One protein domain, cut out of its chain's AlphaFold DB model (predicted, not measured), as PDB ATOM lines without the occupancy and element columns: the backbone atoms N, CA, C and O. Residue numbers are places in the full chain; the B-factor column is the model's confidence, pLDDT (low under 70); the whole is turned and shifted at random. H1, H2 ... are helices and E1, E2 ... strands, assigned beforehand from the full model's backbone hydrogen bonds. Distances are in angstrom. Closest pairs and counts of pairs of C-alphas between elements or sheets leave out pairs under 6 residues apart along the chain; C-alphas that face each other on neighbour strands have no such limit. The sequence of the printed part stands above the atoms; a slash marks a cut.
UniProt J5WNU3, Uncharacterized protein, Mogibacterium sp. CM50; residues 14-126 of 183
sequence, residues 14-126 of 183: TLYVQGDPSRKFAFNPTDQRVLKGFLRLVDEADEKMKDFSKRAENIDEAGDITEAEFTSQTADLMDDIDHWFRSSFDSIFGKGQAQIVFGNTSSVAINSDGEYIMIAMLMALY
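This is residues 14 to 126 of the 183 residues of an uncharacterized protein of Mogibacterium sp. CM50 (UniProt J5WNU3). A long helical hairpin, H1 and H2, makes the length; H3, H4 and the small strand hairpin E1-E2 gather towards the end away from its turn. The printed part has 113 residues, with named elements in the order E1, E2, H1, H2, H3, H4, and is mostly helix. It is only just compact, close to loose, with a radius of gyration of the C-alphas of 15.9 A and spans of 51 by 27 by 25 A.

E1, residues 14 to 16, and E2, residues 24 to 27, are antiparallel; N 15 and O 25, 2.8 A apart, are within hydrogen-bond range. H1, residues 32 to 60, touches H2, residues 67 to 93, opposite ways at a shallow tilt of 9 degrees; the closest C-alphas, of Gly 37 and Ile 92, are 5.5 A apart. H3, residues 97 to 102, touches residues 86 to 90 of H2 alone, closest at the C-alphas of Arg 86 and Ala 98, 5.3 A. H4, residues 117 to 126, is close to but not clearly touching H1, closest at the C-alphas of Val 42 and Leu 122, 7.2 A. Every O i to N i+4 pair is within hydrogen-bond range in H2, H3 and H4, and 23 of 25 in H1.

E1 begins at C-alpha 14 (57.576, 11.835, 146.904). H1 is 41.7 A long and H2 38.8 A. H4 ends at C-alpha 126 (47.242, 10.034, 135.946).

The printed part has no cut. The link H3 to H4 is long, and residue 63 has pLDDT under 70.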
ATOM      1  N   THR A  14      58.312  11.180 145.814       96.12
ATOM      2  CA  THR A  14      57.576  11.835 146.904       96.12
ATOM      3  C   THR A  14      56.853  13.061 146.370       96.12
ATOM      4  O   THR A  14      57.475  13.944 145.784       96.12
ATOM      5  N   LEU A  15      55.550  13.117 146.612       96.31
ATOM      6  CA  LEU A  15      54.673  14.239 146.321       96.31
ATOM      7  C   LEU A  15      54.281  14.921 147.636       96.31
ATOM      8  O   LEU A  15      53.951  14.258 148.623       96.31
ATOM      9  N   TYR A  16      54.310  16.252 147.646       96.94
ATOM     10  CA  TYR A  16      53.868  17.062 148.780       96.94
ATOM     11  C   TYR A  16      52.456  17.554 148.515       96.94
ATOM     12  O   TYR A  16      52.229  18.369 147.618       96.94
ATOM     13  N   VAL A  17      51.499  17.028 149.273       96.06
ATOM     14  CA  VAL A  17      50.082  17.283 149.024       96.06
ATOM     15  C   VAL A  17      49.787  18.761 149.258       96.06
ATOM     16  O   VAL A  17      49.990  19.269 150.358       96.06
ATOM     17  N   GLN A  18      49.328  19.454 148.212       92.94
ATOM     18  CA  GLN A  18      49.069  20.900 148.231       92.94
ATOM     19  C   GLN A  18      50.275  21.738 148.705       92.94
ATOM     20  O   GLN A  18      50.119  22.773 149.346       92.94
ATOM     21  N   GLY A  19      51.494  21.267 148.419       94.31
ATOM     22  CA  GLY A  19      52.732  21.949 148.797       94.31
ATOM     23  C   GLY A  19      53.111  21.835 150.278       94.31
ATOM     24  O   GLY A  19      54.091  22.456 150.681       94.31
ATOM     25  N   ASP A  20      52.393  21.045 151.083       95.12
ATOM     26  CA  ASP A  20      52.678  20.852 152.507       95.12
ATOM     27  C   ASP A  20      53.767  19.775 152.731       95.12
ATOM     28  O   ASP A  20      53.523  18.587 152.486       95.12
ATOM     29  N   PRO A  21      54.961  20.136 153.252       94.06
ATOM     30  CA  PRO A  21      56.049  19.188 153.493       94.06
ATOM     31  C   PRO A  21      55.749  18.114 154.545       94.06
ATOM     32  O   PRO A  21      56.461  17.109 154.606       94.06
ATOM     33  N   SER A  22      54.743  18.323 155.400       95.06
ATOM     34  CA  SER A  22      54.310  17.345 156.403       95.06
ATOM     35  C   SER A  22      53.418  16.253 155.805       95.06
ATOM     36  O   SER A  22      53.358  15.141 156.334       95.06
ATOM     37  N   ARG A  23      52.793  16.527 154.655       95.69
ATOM     38  CA  ARG A  23      51.889  15.618 153.946       95.69
ATOM     39  C   ARG A  23      52.617  14.956 152.784       95.69
ATOM     40  O   ARG A  23      52.439  15.304 151.617       95.69
ATOM     41  N   LYS A  24      53.490  14.012 153.140       96.56
ATOM     42  CA  LYS A  24      54.353  13.284 152.202       96.56
ATOM     43  C   LYS A  24      53.643  12.049 151.666       96.56
ATOM     44  O   LYS A  24      53.550  11.044 152.365       96.56
ATOM     45  N   PHE A  25      53.197  12.120 150.421       97.25
ATOM     46  CA  PHE A  25      52.654  10.983 149.694       97.25
ATOM     47  C   PHE A  25      53.759  10.367 148.832       97.25
ATOM     48  O   PHE A  25      54.300  11.035 147.953       97.25
ATOM     49  N   ALA A  26      54.147   9.123 149.108       95.81
ATOM     50  CA  ALA A  26      55.289   8.491 148.453       95.81
ATOM     51  C   ALA A  26      54.942   7.094 147.939       95.81
ATOM     52  O   ALA A  26      54.380   6.279 148.668       95.81
ATOM     53  N   PHE A  27      55.308   6.817 146.691       96.38
ATOM     54  CA  PHE A  27      55.076   5.535 146.030       96.38
ATOM     55  C   PHE A  27      56.080   5.338 144.892       96.38
ATOM     56  O   PHE A  27      56.736   6.283 144.456       96.38
ATOM     57  N   ASN A  28      56.231   4.101 144.421       94.50
ATOM     58  CA  ASN A  28      56.981   3.816 143.202       94.50
ATOM     59  C   ASN A  28      55.979   3.741 142.030       94.50
ATOM     60  O   ASN A  28      55.228   2.766 141.966       94.50
ATOM     61  N   PRO A  29      55.951   4.718 141.102       92.75
ATOM     62  CA  PRO A  29      55.011   4.720 139.971       92.75
ATOM     63  C   PRO A  29      55.269   3.561 138.998       92.75
ATOM     64  O   PRO A  29      54.430   3.196 138.181       92.75
ATOM     65  N   THR A  30      56.447   2.958 139.111       89.62
ATOM     66  CA  THR A  30      56.924   1.861 138.292       89.62
ATOM     67  C   THR A  30      56.564   0.488 138.911       89.62
ATOM     68  O   THR A  30      56.711  -0.549 138.252       89.62
ATOM     69  N   ASP A  31      56.042   0.448 140.146       93.38
ATOM     70  CA  ASP A  31      55.514  -0.778 140.757       93.38
ATOM     71  C   ASP A  31      54.228  -1.208 140.039       93.38
ATOM     72  O   ASP A  31      53.207  -0.521 140.058       93.38
ATOM     73  N   GLN A  32      54.270  -2.388 139.422       90.62
ATOM     74  CA  GLN A  32      53.154  -2.947 138.659       90.62
ATOM     75  C   GLN A  32      51.895  -3.166 139.503       90.62
ATOM     76  O   GLN A  32      50.789  -3.107 138.970       90.62
ATOM     77  N   ARG A  33      52.031  -3.415 140.812       94.94
ATOM     78  CA  ARG A  33      50.879  -3.551 141.713       94.94
ATOM     79  C   ARG A  33      50.194  -2.210 141.933       94.94
ATOM     80  O   ARG A  33      48.968  -2.155 141.896       94.94
ATOM     81  N   VAL A  34      50.985  -1.152 142.103       96.56
ATOM     82  CA  VAL A  34      50.479   0.216 142.261       96.56
ATOM     83  C   VAL A  34      49.822   0.681 140.966       96.56
ATOM     84  O   VAL A  34      48.679   1.116 141.001       96.56
ATOM     85  N   LEU A  35      50.492   0.512 139.821       93.88
ATOM     86  CA  LEU A  35      49.953   0.915 138.522       93.88
ATOM     87  C   LEU A  35      48.635   0.199 138.194       93.88
ATOM     88  O   LEU A  35      47.634   0.852 137.914       93.88
ATOM     89  N   LYS A  36      48.604  -1.139 138.272       94.44
ATOM     90  CA  LYS A  36      47.371  -1.906 138.017       94.44
ATOM     91  C   LYS A  36      46.265  -1.551 139.002       94.44
ATOM     92  O   LYS A  36      45.103  -1.505 138.619       94.44
ATOM     93  N   GLY A  37      46.619  -1.323 140.266       97.00
ATOM     94  CA  GLY A  37      45.675  -0.892 141.288       97.00
ATOM     95  C   GLY A  37      45.070   0.474 140.976       97.00
ATOM     96  O   GLY A  37      43.860   0.627 141.069       97.00
ATOM     97  N   PHE A  38      45.895   1.436 140.562       96.25
ATOM     98  CA  PHE A  38      45.451   2.773 140.182       96.25
ATOM     99  C   PHE A  38      44.524   2.751 138.963       96.25
ATOM    100  O   PHE A  38      43.443   3.323 139.032       96.25
ATOM    101  N   LEU A  39      44.900   2.051 137.887       93.31
ATOM    102  CA  LEU A  39      44.046   1.930 136.697       93.31
ATOM    103  C   LEU A  39      42.707   1.269 137.040       93.31
ATOM    104  O   LEU A  39      41.658   1.790 136.684       93.31
ATOM    105  N   ARG A  40      42.735   0.198 137.843       95.44
ATOM    106  CA  ARG A  40      41.510  -0.438 138.331       95.44
ATOM    107  C   ARG A  40      40.647   0.521 139.155       95.44
ATOM    108  O   ARG A  40      39.437   0.500 139.006       95.44
ATOM    109  N   LEU A  41      41.238   1.357 140.010       96.12
ATOM    110  CA  LEU A  41      40.486   2.361 140.769       96.12
ATOM    111  C   LEU A  41      39.805   3.383 139.849       96.12
ATOM    112  O   LEU A  41      38.686   3.793 140.141       96.12
ATOM    113  N   VAL A  42      40.464   3.792 138.763       92.81
ATOM    114  CA  VAL A  42      39.873   4.687 137.758       92.81
ATOM    115  C   VAL A  42      38.671   4.017 137.084       92.81
ATOM    116  O   VAL A  42      37.610   4.632 137.014       92.81
ATOM    117  N   ASP A  43      38.804   2.753 136.676       90.88
ATOM    118  CA  ASP A  43      37.715   1.992 136.047       90.88
ATOM    119  C   ASP A  43      36.543   1.755 137.023       90.88
ATOM    120  O   ASP A  43      35.383   2.023 136.709       90.88
ATOM    121  N   GLU A  44      36.842   1.309 138.248       91.81
ATOM    122  CA  GLU A  44      35.845   1.052 139.296       91.81
ATOM    123  C   GLU A  44      35.125   2.335 139.740       91.81
ATOM    124  O   GLU A  44      33.971   2.267 140.166       91.81
ATOM    125  N   ALA A  45      35.767   3.506 139.645       88.00
ATOM    126  CA  ALA A  45      35.137   4.781 139.981       88.00
ATOM    127  C   ALA A  45      33.964   5.117 139.054       88.00
ATOM    128  O   ALA A  45      32.960   5.638 139.539       88.00
ATOM    129  N   ASP A  46      34.041   4.779 137.762       82.44
ATOM    130  CA  ASP A  46      32.931   4.981 136.822       82.44
ATOM    131  C   ASP A  46      31.739   4.069 137.156       82.44
ATOM    132  O   ASP A  46      30.594   4.519 137.257       82.44
ATOM    133  N   GLU A  47      32.000   2.783 137.409       85.81
ATOM    134  CA  GLU A  47      30.956   1.833 137.813       85.81
ATOM    135  C   GLU A  47      30.301   2.230 139.137       85.81
ATOM    136  O   GLU A  47      29.073   2.201 139.268       85.81
ATOM    137  N   LYS A  48      31.110   2.649 140.113       85.69
ATOM    138  CA  LYS A  48      30.615   3.128 141.401       85.69
ATOM    139  C   LYS A  48      29.798   4.399 141.267       85.69
ATOM    140  O   LYS A  48      28.747   4.485 141.894       85.69
ATOM    141  N   MET A  49      30.199   5.330 140.406       82.50
ATOM    142  CA  MET A  49      29.416   6.539 140.166       82.50
ATOM    143  C   MET A  49      28.020   6.212 139.622       82.50
ATOM    144  O   MET A  49      27.041   6.791 140.082       82.50
ATOM    145  N   LYS A  50      27.896   5.222 138.727       86.75
ATOM    146  CA  LYS A  50      26.589   4.753 138.227       86.75
ATOM    147  C   LYS A  50      25.721   4.141 139.329       86.75
ATOM    148  O   LYS A  50      24.513   4.366 139.344       86.75
ATOM    149  N   ASP A  51      26.312   3.356 140.230       87.19
ATOM    150  CA  ASP A  51      25.607   2.801 141.394       87.19
ATOM    151  C   ASP A  51      25.111   3.916 142.327       87.19
ATOM    152  O   ASP A  51      23.947   3.930 142.729       87.19
ATOM    153  N   PHE A  52      25.958   4.911 142.600       85.38
ATOM    154  CA  PHE A  52      25.598   6.053 143.435       85.38
ATOM    155  C   PHE A  52      24.516   6.929 142.804       85.38
ATOM    156  O   PHE A  52      23.598   7.327 143.515       85.38
ATOM    157  N   SER A  53      24.551   7.160 141.488       86.38
ATOM    158  CA  SER A  53      23.480   7.866 140.774       86.38
ATOM    159  C   SER A  53      22.131   7.167 140.945       86.38
ATOM    160  O   SER A  53      21.160   7.813 141.320       86.38
ATOM    161  N   LYS A  54      22.073   5.838 140.782       89.44
ATOM    162  CA  LYS A  54      20.832   5.070 140.997       89.44
ATOM    163  C   LYS A  54      20.347   5.150 142.441       89.44
ATOM    164  O   LYS A  54      19.152   5.237 142.702       89.44
ATOM    165  N   ARG A  55      21.267   5.080 143.407       86.38
ATOM    166  CA  ARG A  55      20.928   5.224 144.829       86.38
ATOM    167  C   ARG A  55      20.391   6.622 145.137       86.38
ATOM    168  O   ARG A  55      19.442   6.711 145.903       86.38
ATOM    169  N   ALA A  56      20.951   7.665 144.529       85.19
ATOM    170  CA  ALA A  56      20.465   9.035 144.660       85.19
ATOM    171  C   ALA A  56      19.057   9.201 144.062       85.19
ATOM    172  O   ALA A  56      18.177   9.717 144.743       85.19
ATOM    173  N   GLU A  57      18.811   8.670 142.861       88.31
ATOM    174  CA  GLU A  57      17.479   8.660 142.233       88.31
ATOM    175  C   GLU A  57      16.433   7.978 143.131       88.31
ATOM    176  O   GLU A  57      15.351   8.511 143.343       88.31
ATOM    177  N   ASN A  58      16.774   6.843 143.749       87.06
ATOM    178  CA  ASN A  58      15.868   6.156 144.676       87.06
ATOM    179  C   ASN A  58      15.545   6.977 145.939       87.06
ATOM    180  O   ASN A  58      14.477   6.792 146.521       87.06
ATOM    181  N   ILE A  59      16.463   7.841 146.388       84.75
ATOM    182  CA  ILE A  59      16.229   8.754 147.517       84.75
ATOM    183  C   ILE A  59      15.276   9.877 147.078       84.75
ATOM    184  O   ILE A  59      14.340  10.194 147.810       84.75
ATOM    185  N   ASP A  60      15.469  10.434 145.877       78.06
ATOM    186  CA  ASP A  60      14.594  11.461 145.289       78.06
ATOM    187  C   ASP A  60      13.166  10.935 145.028       78.06
ATOM    188  O   ASP A  60      12.179  11.643 145.239       78.06
ATOM    189  N   GLU A  61      13.038   9.685 144.578       83.81
ATOM    190  CA  GLU A  61      11.758   9.047 144.240       83.81
ATOM    191  C   GLU A  61      11.001   8.481 145.454       83.81
ATOM    192  O   GLU A  61       9.846   8.056 145.323       83.81
ATOM    193  N   ALA A  62      11.604   8.490 146.648       75.25
ATOM    194  CA  ALA A  62      10.954   8.088 147.889       75.25
ATOM    195  C   ALA A  62       9.893   9.134 148.287       75.25
ATOM    196  O   ALA A  62      10.119   9.999 149.127       75.25
ATOM    197  N   GLY A  63       8.719   9.060 147.654       64.50
ATOM    198  CA  GLY A  63       7.648  10.065 147.679       64.50
ATOM    199  C   GLY A  63       6.937  10.312 149.017       64.50
ATOM    200  O   GLY A  63       5.778  10.714 149.000       64.50
ATOM    201  N   ASP A  64       7.592  10.074 150.153       77.44
ATOM    202  CA  ASP A  64       7.045  10.333 151.491       77.44
ATOM    203  C   ASP A  64       8.133  10.572 152.566       77.44
ATOM    204  O   ASP A  64       7.905  10.316 153.749       77.44
ATOM    205  N   ILE A  65       9.330  11.041 152.180       83.69
ATOM    206  CA  ILE A  65      10.393  11.404 153.135       83.69
ATOM    207  C   ILE A  65      10.436  12.911 153.400       83.69
ATOM    208  O   ILE A  65      10.178  13.744 152.530       83.69
ATOM    209  N   THR A  66      10.777  13.279 154.629       88.88
ATOM    210  CA  THR A  66      11.011  14.672 155.019       88.88
ATOM    211  C   THR A  66      12.320  15.206 154.426       88.88
ATOM    212  O   THR A  66      13.248  14.452 154.142       88.88
ATOM    213  N   GLU A  67      12.455  16.532 154.318       88.19
ATOM    214  CA  GLU A  67      13.706  17.189 153.889       88.19
ATOM    215  C   GLU A  67      14.912  16.790 154.765       88.19
ATOM    216  O   GLU A  67      16.036  16.635 154.279       88.19
ATOM    217  N   ALA A  68      14.678  16.576 156.065       90.25
ATOM    218  CA  ALA A  68      15.705  16.113 156.992       90.25
ATOM    219  C   ALA A  68      16.145  14.670 156.692       90.25
ATOM    220  O   ALA A  68      17.340  14.381 156.713       90.25
ATOM    221  N   GLU A  69      15.203  13.776 156.384       89.94
ATOM    222  CA  GLU A  69      15.502  12.392 155.997       89.94
ATOM    223  C   GLU A  69      16.218  12.333 154.647       89.94
ATOM    224  O   GLU A  69      17.214  11.625 154.531       89.94
ATOM    225  N   PHE A  70      15.786  13.137 153.674       88.88
ATOM    226  CA  PHE A  70      16.463  13.290 152.387       88.88
ATOM    227  C   PHE A  70      17.925  13.722 152.561       88.88
ATOM    228  O   PHE A  70      18.847  13.105 152.021       88.88
ATOM    229  N   THR A  71      18.150  14.753 153.379       89.88
ATOM    230  CA  THR A  71      19.494  15.264 153.673       89.88
ATOM    231  C   THR A  71      20.348  14.204 154.369       89.88
ATOM    232  O   THR A  71      21.513  14.035 154.019       89.88
ATOM    233  N   SER A  72      19.776  13.470 155.330       93.31
ATOM    234  CA  SER A  72      20.480  12.397 156.041       93.31
ATOM    235  C   SER A  72      20.877  11.262 155.100       93.31
ATOM    236  O   SER A  72      22.042  10.889 155.072       93.31
ATOM    237  N   GLN A  73      19.945  10.755 154.290       92.88
ATOM    238  CA  GLN A  73      20.217   9.663 153.351       92.88
ATOM    239  C   GLN A  73      21.241  10.069 152.287       92.88
ATOM    240  O   GLN A  73      22.092   9.266 151.906       92.88
ATOM    241  N   THR A  74      21.203  11.327 151.842       90.31
ATOM    242  CA  THR A  74      22.216  11.874 150.934       90.31
ATOM    243  C   THR A  74      23.585  11.949 151.609       90.31
ATOM    244  O   THR A  74      24.583  11.576 151.000       90.31
ATOM    245  N   ALA A  75      23.656  12.395 152.866       92.38
ATOM    246  CA  ALA A  75      24.907  12.429 153.620       92.38
ATOM    247  C   ALA A  75      25.486  11.022 153.845       92.38
ATOM    248  O   ALA A  75      26.681  10.831 153.640       92.38
ATOM    249  N   ASP A  76      24.645  10.040 154.183       95.06
ATOM    250  CA  ASP A  76      25.044   8.636 154.347       95.06
ATOM    251  C   ASP A  76      25.558   8.046 153.026       95.06
ATOM    252  O   ASP A  76      26.590   7.376 152.996       95.06
ATOM    253  N   LEU A  77      24.883   8.347 151.908       93.25
ATOM    254  CA  LEU A  77      25.363   7.971 150.582       93.25
ATOM    255  C   LEU A  77      26.753   8.561 150.331       93.25
ATOM    256  O   LEU A  77      27.646   7.824 149.938       93.25
ATOM    257  N   MET A  78      26.961   9.854 150.581       92.94
ATOM    258  CA  MET A  78      28.259  10.510 150.379       92.94
ATOM    259  C   MET A  78      29.367   9.925 151.270       92.94
ATOM    260  O   MET A  78      30.508   9.803 150.816       92.94
ATOM    261  N   ASP A  79      29.044   9.527 152.503       95.81
ATOM    262  CA  ASP A  79      29.982   8.856 153.413       95.81
ATOM    263  C   ASP A  79      30.383   7.464 152.896       95.81
ATOM    264  O   ASP A  79      31.566   7.121 152.901       95.81
ATOM    265  N   ASP A  80      29.439   6.699 152.332       95.38
ATOM    266  CA  ASP A  80      29.741   5.419 151.677       95.38
ATOM    267  C   ASP A  80      30.733   5.592 150.514       95.38
ATOM    268  O   ASP A  80      31.643   4.770 150.340       95.38
ATOM    269  N   ILE A  81      30.570   6.654 149.709       94.19
ATOM    270  CA  ILE A  81      31.474   6.952 148.587       94.19
ATOM    271  C   ILE A  81      32.874   7.276 149.110       94.19
ATOM    272  O   ILE A  81      33.856   6.699 148.631       94.19
ATOM    273  N   ASP A  82      32.972   8.176 150.094       97.06
ATOM    274  CA  ASP A  82      34.245   8.552 150.717       97.06
ATOM    275  C   ASP A  82      34.948   7.328 151.311       97.06
ATOM    276  O   ASP A  82      36.124   7.074 151.032       97.06
ATOM    277  N   HIS A  83      34.213   6.509 152.064       97.06
ATOM    278  CA  HIS A  83      34.753   5.317 152.697       97.06
ATOM    279  C   HIS A  83      35.289   4.311 151.677       97.06
ATOM    280  O   HIS A  83      36.413   3.814 151.827       97.06
ATOM    281  N   TRP A  84      34.508   4.014 150.633       96.31
ATOM    282  CA  TRP A  84      34.937   3.129 149.555       96.31
ATOM    283  C   TRP A  84      36.206   3.666 148.889       96.31
ATOM    284  O   TRP A  84      37.203   2.948 148.801       96.31
ATOM    285  N   PHE A  85      36.201   4.936 148.482       97.25
ATOM    286  CA  PHE A  85      37.305   5.515 147.730       97.25
ATOM    287  C   PHE A  85      38.603   5.538 148.541       97.25
ATOM    288  O   PHE A  85      39.651   5.092 148.068       97.25
ATOM    289  N   ARG A  86      38.540   5.991 149.799       98.06
ATOM    290  CA  ARG A  86      39.701   6.023 150.702       98.06
ATOM    291  C   ARG A  86      40.240   4.628 150.992       98.06
ATOM    292  O   ARG A  86      41.456   4.446 151.022       98.06
ATOM    293  N   SER A  87      39.359   3.644 151.172       97.94
ATOM    294  CA  SER A  87      39.756   2.252 151.409       97.94
ATOM    295  C   SER A  87      40.447   1.649 150.185       97.94
ATOM    296  O   SER A  87      41.499   1.017 150.314       97.94
ATOM    297  N   SER A  88      39.907   1.893 148.990       97.50
ATOM    298  CA  SER A  88      40.520   1.471 147.729       97.50
ATOM    299  C   SER A  88      41.880   2.137 147.527       97.50
ATOM    300  O   SER A  88      42.854   1.454 147.209       97.50
ATOM    301  N   PHE A  89      41.992   3.435 147.809       97.88
ATOM    302  CA  PHE A  89      43.252   4.171 147.741       97.88
ATOM    303  C   PHE A  89      44.321   3.593 148.684       97.88
ATOM    304  O   PHE A  89      45.438   3.288 148.257       97.88
ATOM    305  N   ASP A  90      43.971   3.353 149.948       98.38
ATOM    306  CA  ASP A  90      44.869   2.736 150.932       98.38
ATOM    307  C   ASP A  90      45.287   1.310 150.540       98.38
ATOM    308  O   ASP A  90      46.410   0.890 150.826       98.38
ATOM    309  N   SER A  91      44.420   0.559 149.854       98.06
ATOM    310  CA  SER A  91      44.751  -0.787 149.367       98.06
ATOM    311  C   SER A  91      45.838  -0.788 148.283       98.06
ATOM    312  O   SER A  91      46.562  -1.774 148.135       98.06
ATOM    313  N   ILE A  92      45.971   0.320 147.548       97.94
ATOM    314  CA  ILE A  92      46.912   0.482 146.433       97.94
ATOM    315  C   ILE A  92      48.224   1.079 146.931       97.94
ATOM    316  O   ILE A  92      49.300   0.559 146.636       97.94
ATOM    317  N   PHE A  93      48.139   2.172 147.690       97.25
ATOM    318  CA  PHE A  93      49.303   2.969 148.079       97.25
ATOM    319  C   PHE A  93      49.831   2.647 149.480       97.25
ATOM    320  O   PHE A  93      50.927   3.069 149.849       97.25
ATOM    321  N   GLY A  94      49.079   1.867 150.253       96.75
ATOM    322  CA  GLY A  94      49.402   1.496 151.621       96.75
ATOM    323  C   GLY A  94      48.491   2.178 152.639       96.75
ATOM    324  O   GLY A  94      47.949   3.259 152.420       96.75
ATOM    325  N   LYS A  95      48.346   1.529 153.795       97.06
ATOM    326  CA  LYS A  95      47.463   1.978 154.873       97.06
ATOM    327  C   LYS A  95      47.812   3.394 155.347       97.06
ATOM    328  O   LYS A  95      48.959   3.656 155.709       97.06
ATOM    329  N   GLY A  96      46.805   4.262 155.436       96.81
ATOM    330  CA  GLY A  96      46.916   5.635 155.928       96.81
ATOM    331  C   GLY A  96      47.318   6.666 154.872       96.81
ATOM    332  O   GLY A  96      47.397   7.852 155.199       96.81
ATOM    333  N   GLN A  97      47.547   6.265 153.619       97.25
ATOM    334  CA  GLN A  97      47.896   7.203 152.550       97.25
ATOM    335  C   GLN A  97      46.719   8.109 152.183       97.25
ATOM    336  O   GLN A  97      46.916   9.302 151.963       97.25
ATOM    337  N   ALA A  98      45.487   7.601 152.213       97.69
ATOM    338  CA  ALA A  98      44.285   8.403 152.026       97.69
ATOM    339  C   ALA A  98      44.209   9.525 153.072       97.69
ATOM    340  O   ALA A  98      43.941  10.675 152.736       97.69
ATOM    341  N   GLN A  99      44.547   9.244 154.335       97.56
ATOM    342  CA  GLN A  99      44.586  10.279 155.371       97.56
ATOM    343  C   GLN A  99      45.650  11.348 155.088       97.56
ATOM    344  O   GLN A  99      45.416  12.526 155.345       97.56
ATOM    345  N   ILE A 100      46.805  10.971 154.538       97.62
ATOM    346  CA  ILE A 100      47.844  11.930 154.137       97.62
ATOM    347  C   ILE A 100      47.333  12.832 152.998       97.62
ATOM    348  O   ILE A 100      47.500  14.057 153.043       97.62
ATOM    349  N   VAL A 101      46.671  12.245 151.997       97.19
ATOM    350  CA  VAL A 101      46.225  12.928 150.770       97.19
ATOM    351  C   VAL A 101      44.965  13.768 150.960       97.19
ATOM    352  O   VAL A 101      44.891  14.877 150.438       97.19
ATOM    353  N   PHE A 102      44.008  13.315 151.760       96.81
ATOM    354  CA  PHE A 102      42.724  14.000 151.935       96.81
ATOM    355  C   PHE A 102      42.601  14.710 153.286       96.81
ATOM    356  O   PHE A 102      41.802  15.632 153.437       96.81
ATOM    357  N   GLY A 103      43.411  14.332 154.279       95.50
ATOM    358  CA  GLY A 103      43.247  14.831 155.640       95.50
ATOM    359  C   GLY A 103      41.845  14.515 156.165       95.50
ATOM    360  O   GLY A 103      41.328  13.418 155.955       95.50
ATOM    361  N   ASN A 104      41.230  15.500 156.819       95.12
ATOM    362  CA  ASN A 104      39.864  15.402 157.343       95.12
ATOM    363  C   ASN A 104      38.791  15.802 156.318       95.12
ATOM    364  O   ASN A 104      37.610  15.817 156.650       95.12
ATOM    365  N   THR A 105      39.188  16.181 155.104       95.88
ATOM    366  CA  THR A 105      38.245  16.521 154.041       95.88
ATOM    367  C   THR A 105      37.759  15.234 153.381       95.88
ATOM    368  O   THR A 105      38.562  14.344 153.086       95.88
ATOM    369  N   SER A 106      36.448  15.146 153.158       96.56
ATOM    370  CA  SER A 106      35.842  14.068 152.378       96.56
ATOM    371  C   SER A 106      36.326  14.123 150.925       96.56
ATOM    372  O   SER A 106      36.441  15.201 150.338       96.56
ATOM    373  N   SER A 107      36.601  12.971 150.324       95.88
ATOM    374  CA  SER A 107      36.998  12.848 148.925       95.88
ATOM    375  C   SER A 107      35.861  13.193 147.960       95.88
ATOM    376  O   SER A 107      36.133  13.497 146.800       95.88
ATOM    377  N   VAL A 108      34.609  13.209 148.427       94.56
ATOM    378  CA  VAL A 108      33.447  13.707 147.670       94.56
ATOM    379  C   VAL A 108      33.086  15.156 147.996       94.56
ATOM    380  O   VAL A 108      32.069  15.664 147.535       94.56
ATOM    381  N   ALA A 109      33.920  15.871 148.753       95.81
ATOM    382  CA  ALA A 109      33.792  17.321 148.795       95.81
ATOM    383  C   ALA A 109      34.112  17.917 147.414       95.81
ATOM    384  O   ALA A 109      34.903  17.367 146.642       95.81
ATOM    385  N   ILE A 110      33.492  19.057 147.128       94.12
ATOM    386  CA  ILE A 110      33.639  19.779 145.868       94.12
ATOM    387  C   ILE A 110      34.733  20.842 146.028       94.12
ATOM    388  O   ILE A 110      34.758  21.576 147.020       94.12
ATOM    389  N   ASN A 111      35.665  20.901 145.079       93.75
ATOM    390  CA  ASN A 111      36.716  21.916 145.040       93.75
ATOM    391  C   ASN A 111      36.188  23.262 144.489       93.75
ATOM    392  O   ASN A 111      35.008  23.417 144.181       93.75
ATOM    393  N   SER A 112      37.059  24.264 144.355       94.31
ATOM    394  CA  SER A 112      36.680  25.577 143.807       94.31
ATOM    395  C   SER A 112      36.186  25.540 142.358       94.31
ATOM    396  O   SER A 112      35.506  26.472 141.937       94.31
ATOM    397  N   ASP A 113      36.517  24.481 141.621       92.50
ATOM    398  CA  ASP A 113      36.208  24.311 140.201       92.50
ATOM    399  C   ASP A 113      34.917  23.503 139.977       92.50
ATOM    400  O   ASP A 113      34.502  23.295 138.840       92.50
ATOM    401  N   GLY A 114      34.241  23.083 141.053       91.62
ATOM    402  CA  GLY A 114      33.000  22.313 140.967       91.62
ATOM    403  C   GLY A 114      33.203  20.804 140.817       91.62
ATOM    404  O   GLY A 114      32.232  20.081 140.606       91.62
ATOM    405  N   GLU A 115      34.433  20.308 140.955       91.12
ATOM    406  CA  GLU A 115      34.763  18.890 140.814       91.12
ATOM    407  C   GLU A 115      34.902  18.200 142.173       91.12
ATOM    408  O   GLU A 115      35.392  18.780 143.147       91.12
ATOM    409  N   TYR A 116      34.542  16.917 142.227       93.19
ATOM    410  CA  TYR A 116      34.846  16.084 143.384       93.19
ATOM    411  C   TYR A 116      36.359  15.944 143.573       93.19
ATOM    412  O   TYR A 116      37.093  15.620 142.634       93.19
ATOM    413  N   ILE A 117      36.829  16.111 144.811       95.69
ATOM    414  CA  ILE A 117      38.256  16.025 145.154       95.69
ATOM    415  C   ILE A 117      38.867  14.675 144.745       95.69
ATOM    416  O   ILE A 117      40.026  14.637 144.330       95.69
ATOM    417  N   MET A 118      38.112  13.574 144.817       94.81
ATOM    418  CA  MET A 118      38.566  12.261 144.352       94.81
ATOM    419  C   MET A 118      38.926  12.266 142.862       94.81
ATOM    420  O   MET A 118      39.970  11.734 142.495       94.81
ATOM    421  N   ILE A 119      38.123  12.928 142.022       93.06
ATOM    422  CA  ILE A 119      38.360  13.028 140.578       93.06
ATOM    423  C   ILE A 119      39.563  13.925 140.312       93.06
ATOM    424  O   ILE A 119      40.482  13.517 139.606       93.06
ATOM    425  N   ALA A 120      39.618  15.091 140.959       94.94
ATOM    426  CA  ALA A 120      40.760  15.996 140.848       94.94
ATOM    427  C   ALA A 120      42.078  15.300 141.247       94.94
ATOM    428  O   ALA A 120      43.114  15.495 140.611       94.94
ATOM    429  N   MET A 121      42.045  14.439 142.269       95.44
ATOM    430  CA  MET A 121      43.197  13.642 142.693       95.44
ATOM    431  C   MET A 121      43.592  12.592 141.645       95.44
ATOM    432  O   MET A 121      44.768  12.523 141.285       95.44
ATOM    433  N   LEU A 122      42.639  11.805 141.128       95.19
ATOM    434  CA  LEU A 122      42.919  10.813 140.080       95.19
ATOM    435  C   LEU A 122      43.527  11.483 138.841       95.19
ATOM    436  O   LEU A 122      44.558  11.031 138.343       95.19
ATOM    437  N   MET A 123      42.957  12.610 138.412       93.81
ATOM    438  CA  MET A 123      43.461  13.416 137.297       93.81
ATOM    439  C   MET A 123      44.864  13.973 137.559       93.81
ATOM    440  O   MET A 123      45.672  14.049 136.640       93.81
ATOM    441  N   ALA A 124      45.194  14.325 138.804       95.56
ATOM    442  CA  ALA A 124      46.535  14.783 139.161       95.56
ATOM    443  C   ALA A 124      47.579  13.650 139.158       95.56
ATOM    444  O   ALA A 124      48.748  13.895 138.851       95.56
ATOM    445  N   LEU A 125      47.188  12.416 139.497       95.62
ATOM    446  CA  LEU A 125      48.090  11.259 139.489       95.62
ATOM    447  C   LEU A 125      48.250  10.623 138.108       95.62
ATOM    448  O   LEU A 125      49.318  10.078 137.821       95.62
ATOM    449  N   TYR A 126      47.234  10.697 137.250       94.44
ATOM    450  CA  TYR A 126      47.242  10.034 135.946       94.44
ATOM    451  C   TYR A 126      48.479  10.380 135.084       94.44
ATOM    452  O   TYR A 126      49.174   9.448 134.670       94.44
TER     453      TYR A 126